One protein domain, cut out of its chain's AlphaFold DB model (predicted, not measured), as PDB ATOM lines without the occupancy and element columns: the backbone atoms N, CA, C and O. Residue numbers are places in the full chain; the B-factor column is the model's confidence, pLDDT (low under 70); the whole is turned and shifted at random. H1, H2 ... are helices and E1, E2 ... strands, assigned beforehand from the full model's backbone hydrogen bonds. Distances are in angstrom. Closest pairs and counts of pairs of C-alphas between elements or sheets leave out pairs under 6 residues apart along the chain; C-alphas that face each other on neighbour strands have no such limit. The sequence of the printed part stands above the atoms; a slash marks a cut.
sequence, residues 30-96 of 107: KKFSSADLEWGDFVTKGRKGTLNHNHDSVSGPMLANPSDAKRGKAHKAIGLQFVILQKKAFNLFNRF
ATOM      1  N   LYS A  30     201.952 101.267 196.238       97.12
ATOM      2  CA  LYS A  30     200.614 100.662 196.245       97.12
ATOM      3  C   LYS A  30     200.285 100.139 194.850       97.12
ATOM      4  O   LYS A  30     200.191 100.912 193.898       97.12
ATOM      5  N   LYS A  31     200.104  98.826 194.728       96.94
ATOM      6  CA  LYS A  31     199.768  98.159 193.465       96.94
ATOM      7  C   LYS A  31     198.295  97.757 193.457       96.94
ATOM      8  O   LYS A  31     197.841  97.079 194.373       96.94
ATOM      9  N   PHE A  32     197.584  98.139 192.404       97.31
ATOM     10  CA  PHE A  32     196.263  97.626 192.056       97.31
ATOM     11  C   PHE A  32     196.416  96.710 190.841       97.31
ATOM     12  O   PHE A  32     196.840  97.159 189.776       97.31
ATOM     13  N   SER A  33     196.104  95.425 190.997       94.25
ATOM     14  CA  SER A  33     196.172  94.442 189.906       94.25
ATOM     15  C   SER A  33     194.973  94.532 188.960       94.25
ATOM     16  O   SER A  33     195.065  94.104 187.811       94.25
ATOM     17  N   SER A  34     193.857  95.100 189.424       94.06
ATOM     18  CA  SER A  34     192.612  95.191 188.671       94.06
ATOM     19  C   SER A  34     191.818  96.453 189.024       94.06
ATOM     20  O   SER A  34     192.166  97.188 189.947       94.06
ATOM     21  N   ALA A  35     190.774  96.737 188.244       93.25
ATOM     22  CA  ALA A  35     189.863  97.861 188.463       93.25
ATOM     23  C   ALA A  35     188.707  97.456 189.393       93.25
ATOM     24  O   ALA A  35     187.536  97.561 189.030       93.25
ATOM     25  N   ASP A  36     189.058  96.926 190.559       93.25
ATOM     26  CA  ASP A  36     188.126  96.438 191.573       93.25
ATOM     27  C   ASP A  36     187.540  97.571 192.439       93.25
ATOM     28  O   ASP A  36     187.738  98.766 192.191       93.25
ATOM     29  N   LEU A  37     186.766  97.183 193.458       92.38
ATOM     30  CA  LEU A  37     186.143  98.113 194.400       92.38
ATOM     31  C   LEU A  37     187.176  98.919 195.195       92.38
ATOM     32  O   LEU A  37     186.937 100.096 195.462       92.38
ATOM     33  N   GLU A  38     188.320  98.322 195.539       94.75
ATOM     34  CA  GLU A  38     189.381  99.009 196.277       94.75
ATOM     35  C   GLU A  38     190.008 100.107 195.410       94.75
ATOM     36  O   GLU A  38     190.124 101.259 195.832       94.75
ATOM     37  N   TRP A  39     190.337  99.777 194.159       95.69
ATOM     38  CA  TRP A  39     190.811 100.749 193.179       95.69
ATOM     39  C   TRP A  39     189.783 101.860 192.937       95.69
ATOM     40  O   TRP A  39     190.136 103.042 192.897       95.69
ATOM     41  N   GLY A  40     188.502 101.506 192.803       93.38
ATOM     42  CA  GLY A  40     187.416 102.465 192.597       93.38
ATOM     43  C   GLY A  40     187.259 103.451 193.757       93.38
ATOM     44  O   GLY A  40     187.115 104.658 193.531       93.38
ATOM     45  N   ASP A  41     187.337 102.970 194.999       93.12
ATOM     46  CA  ASP A  41     187.302 103.816 196.196       93.12
ATOM     47  C   ASP A  41     188.539 104.724 196.278       93.12
ATOM     48  O   ASP A  41     188.411 105.936 196.478       93.12
ATOM     49  N   PHE A  42     189.727 104.176 196.010       94.56
ATOM     50  CA  PHE A  42     190.973 104.940 195.964       94.56
ATOM     51  C   PHE A  42     190.899 106.088 194.946       94.56
ATOM     52  O   PHE A  42     191.201 107.242 195.261       94.56
ATOM     53  N   VAL A  43     190.427 105.797 193.728       92.69
ATOM     54  CA  VAL A  43     190.209 106.795 192.674       92.69
ATOM     55  C   VAL A  43     189.189 107.844 193.109       92.69
ATOM     56  O   VAL A  43     189.428 109.041 192.925       92.69
ATOM     57  N   THR A  44     188.074 107.425 193.705       91.69
ATOM     58  CA  THR A  44     187.014 108.329 194.167       91.69
ATOM     59  C   THR A  44     187.539 109.303 195.215       91.69
ATOM     60  O   THR A  44     187.410 110.520 195.048       91.69
ATOM     61  N   LYS A  45     188.174 108.786 196.273       92.25
ATOM     62  CA  LYS A  45     188.780 109.593 197.338       92.25
ATOM     63  C   LYS A  45     189.851 110.527 196.776       92.25
ATOM     64  O   LYS A  45     189.878 111.708 197.123       92.25
ATOM     65  N   GLY A  46     190.673 110.044 195.839       90.69
ATOM     66  CA  GLY A  46     191.706 110.851 195.188       90.69
ATOM     67  C   GLY A  46     191.120 112.024 194.399       90.69
ATOM     68  O   GLY A  46     191.621 113.143 194.472       90.69
ATOM     69  N   ARG A  47     190.006 111.815 193.686       89.44
ATOM     70  CA  ARG A  47     189.325 112.879 192.924       89.44
ATOM     71  C   ARG A  47     188.562 113.872 193.794       89.44
ATOM     72  O   ARG A  47     188.375 115.004 193.347       89.44
ATOM     73  N   LYS A  48     188.150 113.461 194.993       89.62
ATOM     74  CA  LYS A  48     187.522 114.317 196.009       89.62
ATOM     75  C   LYS A  48     188.534 115.065 196.885       89.62
ATOM     76  O   LYS A  48     188.127 115.946 197.629       89.62
ATOM     77  N   GLY A  49     189.823 114.729 196.805       89.81
ATOM     78  CA  GLY A  49     190.856 115.309 197.669       89.81
ATOM     79  C   GLY A  49     190.793 114.821 199.121       89.81
ATOM     80  O   GLY A  49     191.383 115.442 199.992       89.81
ATOM     81  N   THR A  50     190.082 113.722 199.386       93.19
ATOM     82  CA  THR A  50     189.924 113.131 200.728       93.19
ATOM     83  C   THR A  50     190.778 111.881 200.928       93.19
ATOM     84  O   THR A  50     190.684 111.208 201.954       93.19
ATOM     85  N   LEU A  51     191.576 111.521 199.924       94.00
ATOM     86  CA  LEU A  51     192.472 110.382 199.987       94.00
ATOM     87  C   LEU A  51     193.658 110.696 200.896       94.00
ATOM     88  O   LEU A  51     194.399 111.640 200.642       94.00
ATOM     89  N   ASN A  52     193.846 109.864 201.914       93.38
ATOM     90  CA  ASN A  52     194.978 109.936 202.823       93.38
ATOM     91  C   ASN A  52     195.805 108.651 202.705       93.38
ATOM     92  O   ASN A  52     195.311 107.571 203.025       93.38
ATOM     93  N   HIS A  53     197.039 108.758 202.215       92.19
ATOM     94  CA  HIS A  53     198.009 107.665 202.170       92.19
ATOM     95  C   HIS A  53     199.435 108.233 202.162       92.19
ATOM     96  O   HIS A  53     199.653 109.357 201.712       92.19
ATOM     97  N   ASN A  54     200.421 107.412 202.534       94.75
ATOM     98  CA  ASN A  54     201.839 107.804 202.566       94.75
ATOM     99  C   ASN A  54     202.726 107.048 201.562       94.75
ATOM    100  O   ASN A  54     203.944 107.183 201.611       94.75
ATOM    101  N   HIS A  55     202.127 106.290 200.638       96.88
ATOM    102  CA  HIS A  55     202.874 105.568 199.608       96.88
ATOM    103  C   HIS A  55     203.734 106.502 198.747       96.88
ATOM    104  O   HIS A  55     203.290 107.585 198.345       96.88
ATOM    105  N   ASP A  56     204.942 106.045 198.417       97.56
ATOM    106  CA  ASP A  56     205.879 106.742 197.534       97.56
ATOM    107  C   ASP A  56     205.296 106.892 196.117       97.56
ATOM    108  O   ASP A  56     205.485 107.920 195.451       97.56
ATOM    109  N   SER A  57     204.565 105.859 195.684       97.12
ATOM    110  CA  SER A  57     203.980 105.731 194.354       97.12
ATOM    111  C   SER A  57     202.746 104.825 194.337       97.12
ATOM    112  O   SER A  57     202.508 104.033 195.246       97.12
ATOM    113  N   VAL A  58     201.962 104.917 193.260       97.12
ATOM    114  CA  VAL A  58     200.799 104.048 193.011       97.12
ATOM    115  C   VAL A  58     200.879 103.497 191.594       97.12
ATOM    116  O   VAL A  58     201.118 104.253 190.655       97.12
ATOM    117  N   SER A  59     200.645 102.201 191.414       96.94
ATOM    118  CA  SER A  59     200.590 101.552 190.102       96.94
ATOM    119  C   SER A  59     199.301 100.760 189.939       96.94
ATOM    120  O   SER A  59     198.827 100.146 190.890       96.94
ATOM    121  N   GLY A  60     198.721 100.772 188.742       96.94
ATOM    122  CA  GLY A  60     197.521  99.991 188.447       96.94
ATOM    123  C   GLY A  60     196.729 100.532 187.263       96.94
ATOM    124  O   GLY A  60     197.287 101.273 186.452       96.94
ATOM    125  N   PRO A  61     195.435 100.199 187.142       96.56
ATOM    126  CA  PRO A  61     194.612 100.663 186.033       96.56
ATOM    127  C   PRO A  61     194.479 102.190 186.004       96.56
ATOM    128  O   PRO A  61     194.347 102.839 187.050       96.56
ATOM    129  N   MET A  62     194.492 102.778 184.804       94.00
ATOM    130  CA  MET A  62     194.277 104.217 184.632       94.00
ATOM    131  C   MET A  62     192.789 104.531 184.473       94.00
ATOM    132  O   MET A  62     192.073 103.868 183.726       94.00
ATOM    133  N   LEU A  63     192.316 105.585 185.139       93.75
ATOM    134  CA  LEU A  63     190.945 106.063 184.983       93.75
ATOM    135  C   LEU A  63     190.744 106.718 183.605       93.75
ATOM    136  O   LEU A  63     191.416 107.697 183.282       93.75
ATOM    137  N   ALA A  64     189.772 106.235 182.831       91.06
ATOM    138  CA  ALA A  64     189.512 106.698 181.468       91.06
ATOM    139  C   ALA A  64     188.955 108.121 181.391       91.06
ATOM    140  O   ALA A  64     189.406 108.916 180.570       91.06
ATOM    141  N   ASN A  65     187.972 108.442 182.237       88.62
ATOM    142  CA  ASN A  65     187.362 109.764 182.274       88.62
ATOM    143  C   ASN A  65     187.269 110.294 183.715       88.62
ATOM    144  O   ASN A  65     186.332 109.964 184.446       88.62
ATOM    145  N   PRO A  66     188.210 111.161 184.128       85.12
ATOM    146  CA  PRO A  66     188.177 111.805 185.436       85.12
ATOM    147  C   PRO A  66     186.921 112.633 185.712       85.12
ATOM    148  O   PRO A  66     186.516 112.747 186.868       85.12
ATOM    149  N   SER A  67     186.309 113.218 184.678       86.19
ATOM    150  CA  SER A  67     185.117 114.057 184.849       86.19
ATOM    151  C   SER A  67     183.877 113.235 185.207       86.19
ATOM    152  O   SER A  67     183.097 113.650 186.060       86.19
ATOM    153  N   ASP A  68     183.729 112.043 184.626       86.25
ATOM    154  CA  ASP A  68     182.630 111.127 184.935       86.25
ATOM    155  C   ASP A  68     182.749 110.563 186.356       86.25
ATOM    156  O   ASP A  68     181.757 110.544 187.084       86.25
ATOM    157  N   ALA A  69     183.963 110.207 186.792       83.31
ATOM    158  CA  ALA A  69     184.204 109.766 188.168       83.31
ATOM    159  C   ALA A  69     183.872 110.864 189.193       83.31
ATOM    160  O   ALA A  69     183.229 110.601 190.206       83.31
ATOM    161  N   LYS A  70     184.230 112.127 188.911       81.19
ATOM    162  CA  LYS A  70     183.839 113.270 189.759       81.19
ATOM    163  C   LYS A  70     182.320 113.449 189.861       81.19
ATOM    164  O   LYS A  70     181.841 113.928 190.881       81.19
ATOM    165  N   ARG A  71     181.576 113.059 188.823       84.25
ATOM    166  CA  ARG A  71     180.105 113.091 188.771       84.25
ATOM    167  C   ARG A  71     179.449 111.827 189.352       84.25
ATOM    168  O   ARG A  71     178.235 111.700 189.261       84.25
ATOM    169  N   GLY A  72     180.224 110.894 189.915       81.25
ATOM    170  CA  GLY A  72     179.709 109.666 190.529       81.25
ATOM    171  C   GLY A  72     179.302 108.564 189.544       81.25
ATOM    172  O   GLY A  72     178.628 107.619 189.941       81.25
ATOM    173  N   LYS A  73     179.688 108.660 188.265       85.88
ATOM    174  CA  LYS A  73     179.447 107.583 187.294       85.88
ATOM    175  C   LYS A  73     180.422 106.421 187.496       85.88
ATOM    176  O   LYS A  73     181.489 106.585 188.082       85.88
ATOM    177  N   ALA A  74     180.071 105.264 186.931       84.94
ATOM    178  CA  ALA A  74     180.903 104.067 186.961       84.94
ATOM    179  C   ALA A  74     182.333 104.339 186.457       84.94
ATOM    180  O   ALA A  74     182.545 104.935 185.395       84.94
ATOM    181  N   HIS A  75     183.320 103.872 187.222       88.19
ATOM    182  CA  HIS A  75     184.724 103.982 186.858       88.19
ATOM    183  C   HIS A  75     185.035 103.064 185.678       88.19
ATOM    184  O   HIS A  75     184.821 101.858 185.739       88.19
ATOM    185  N   LYS A  76     185.597 103.635 184.614       91.81
ATOM    186  CA  LYS A  76     186.131 102.864 183.493       91.81
ATOM    187  C   LYS A  76     187.650 102.887 183.548       91.81
ATOM    188  O   LYS A  76     188.246 103.964 183.520       91.81
ATOM    189  N   ALA A  77     188.259 101.711 183.604       92.69
ATOM    190  CA  ALA A  77     189.700 101.560 183.496       92.69
ATOM    191  C   ALA A  77     190.140 101.450 182.029       92.69
ATOM    192  O   ALA A  77     189.466 100.820 181.214       92.69
ATOM    193  N   ILE A  78     191.278 102.058 181.699       91.81
ATOM    194  CA  ILE A  78     191.978 101.885 180.424       91.81
ATOM    195  C   ILE A  78     193.478 101.766 180.678       91.81
ATOM    196  O   ILE A  78     194.054 102.605 181.354       91.81
ATOM    197  N   GLY A  79     194.124 100.751 180.106       92.19
ATOM    198  CA  GLY A  79     195.573 100.589 180.236       92.19
ATOM    199  C   GLY A  79     196.078 100.589 181.688       92.19
ATOM    200  O   GLY A  79     195.341 100.287 182.627       92.19
ATOM    201  N   LEU A  80     197.347 100.948 181.862       94.88
ATOM    202  CA  LEU A  80     198.055 100.999 183.139       94.88
ATOM    203  C   LEU A  80     198.624 102.397 183.395       94.88
ATOM    204  O   LEU A  80     198.982 103.121 182.470       94.88
ATOM    205  N   GLN A  81     198.747 102.776 184.658       94.56
ATOM    206  CA  GLN A  81     199.414 103.996 185.097       94.56
ATOM    207  C   GLN A  81     200.406 103.701 186.219       94.56
ATOM    208  O   GLN A  81     200.266 102.736 186.977       94.56
ATOM    209  N   PHE A  82     201.391 104.586 186.332       95.75
ATOM    210  CA  PHE A  82     202.303 104.678 187.457       95.75
ATOM    211  C   PHE A  82     202.350 106.141 187.895       95.75
ATOM    212  O   PHE A  82     202.654 107.022 187.092       95.75
ATOM    213  N   VAL A  83     202.003 106.406 189.149       94.38
ATOM    214  CA  VAL A  83     201.925 107.748 189.727       94.38
ATOM    215  C   VAL A  83     203.110 107.950 190.663       94.38
ATOM    216  O   VAL A  83     203.379 107.120 191.532       94.38
ATOM    217  N   ILE A  84     203.818 109.061 190.486       96.12
ATOM    218  CA  ILE A  84     204.947 109.490 191.320       96.12
ATOM    219  C   ILE A  84     204.410 110.533 192.300       96.12
ATOM    220  O   ILE A  84     203.879 111.548 191.853       96.12
ATOM    221  N   LEU A  85     204.504 110.274 193.608       93.69
ATOM    222  CA  LEU A  85     203.836 111.094 194.628       93.69
ATOM    223  C   LEU A  85     204.835 111.749 195.579       93.69
ATOM    224  O   LEU A  85     204.812 112.964 195.755       93.69
ATOM    225  N   GLN A  86     205.737 110.961 196.164       95.19
ATOM    226  CA  GLN A  86     206.689 111.466 197.153       95.19
ATOM    227  C   GLN A  86     208.012 111.905 196.521       95.19
ATOM    228  O   GLN A  86     208.438 111.407 195.473       95.19
ATOM    229  N   LYS A  87     208.727 112.801 197.216       96.00
ATOM    230  CA  LYS A  87     210.048 113.305 196.795       96.00
ATOM    231  C   LYS A  87     211.055 112.176 196.556       96.00
ATOM    232  O   LYS A  87     211.876 112.263 195.648       96.00
ATOM    233  N   LYS A  88     210.971 111.101 197.342       96.19
ATOM    234  CA  LYS A  88     211.807 109.905 197.190       96.19
ATOM    235  C   LYS A  88     211.603 109.234 195.825       96.19
ATOM    236  O   LYS A  88     212.585 109.025 195.114       96.19
ATOM    237  N   ALA A  89     210.354 108.979 195.426       97.12
ATOM    238  CA  ALA A  89     210.035 108.448 194.101       97.12
ATOM    239  C   ALA A  89     210.458 109.418 192.987       97.12
ATOM    240  O   ALA A  89     211.098 109.008 192.024       97.12
ATOM    241  N   PHE A  90     210.187 110.718 193.144       96.56
ATOM    242  CA  PHE A  90     210.597 111.737 192.173       96.56
ATOM    243  C   PHE A  90     212.113 111.742 191.925       96.56
ATOM    244  O   PHE A  90     212.562 111.709 190.777       96.56
ATOM    245  N   ASN A  91     212.907 111.723 192.995       97.19
ATOM    246  CA  ASN A  91     214.365 111.683 192.906       97.19
ATOM    247  C   ASN A  91     214.860 110.399 192.228       97.19
ATOM    248  O   ASN A  91     215.786 110.457 191.420       97.19
ATOM    249  N   LEU A  92     214.229 109.255 192.524       97.31
ATOM    250  CA  LEU A  92     214.561 107.982 191.892       97.31
ATOM    251  C   LEU A  92     214.360 108.047 190.375       97.31
ATOM    252  O   LEU A  92     215.285 107.751 189.622       97.31
ATOM    253  N   PHE A  93     213.176 108.472 189.928       96.50
ATOM    254  CA  PHE A  93     212.853 108.543 188.504       96.50
ATOM    255  C   PHE A  93     213.775 109.519 187.773       96.50
ATOM    256  O   PHE A  93     214.322 109.173 186.731       96.50
ATOM    257  N   ASN A  94     214.042 110.700 188.333       95.75
ATOM    258  CA  ASN A  94     214.949 111.659 187.698       95.75
ATOM    259  C   ASN A  94     216.365 111.114 187.504       95.75
ATOM    260  O   ASN A  94     216.972 111.374 186.467       95.75
ATOM    261  N   ARG A  95     216.877 110.326 188.456       96.12
ATOM    262  CA  ARG A  95     218.213 109.722 188.358       96.12
ATOM    263  C   ARG A  95     218.344 108.755 187.178       96.12
ATOM    264  O   ARG A  95     219.428 108.622 186.624       96.12
ATOM    265  N   PHE A  96     217.250 108.105 186.792       96.25
ATOM    266  CA  PHE A  96     217.209 107.108 185.716       96.25
ATOM    267  C   PHE A  96     216.521 107.609 184.443       96.25
ATOM    268  O   PHE A  96     216.249 106.827 183.528       96.25
TER     269      PHE A  96
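What this domain is: This is residues 30 to 96 of the 107 residues of an uncharacterized protein of Neisseria sp. HMSC70E02 (UniProt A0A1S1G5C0). A two-stranded antiparallel ribbon, E1 and E2, forms the middle, with H3 beyond the end where E2 finishes and H1 and short H2 together near the other end. The printed part has 67 residues, with named elements in the order H1, E1, H2, E2, H3; its class is mixed, helices and strands. It is only just compact, close to loose, with a radius of gyration of the C-alphas of 12.6 A, and elongated, spanning 39 by 24 by 19 A.

How they stand to each other: E1, residues 57 to 63, and E2, residues 77 to 84, are antiparallel neighbours; N 60 and O 81, 3.1 A apart, are within hydrogen-bond range. E2 bends by 68 degrees at residue 80. Residues 30 to 31 pair, parallel, with residues 58 to 59 of E1. H1, residues 37 to 48, touches H2, residues 66 to 70, with residues 44 to 48 alone; their closest C-alphas, of Arg 47 and Lys 70, are 6.3 A apart. H3, residues 87 to 95, is apart from both. Every O i to N i+4 pair is within hydrogen-bond range in H1, H2 and H3.

Where its parts are: H1 spans 16.3 A from C-alpha 37 at (186.143, 98.113, 194.400), E1 16.1 A, H2 6.3 A, E2 18.9 A and H3 12.3 A, ending at C-alpha 95 at (218.213, 109.722, 188.358).

The domain as a whole: The two C-alphas farthest apart, of Lys 73 and Arg 95, are 38.8 A apart. The printed part has no cut and no long link, and no printed residue is under 70 in pLDDT.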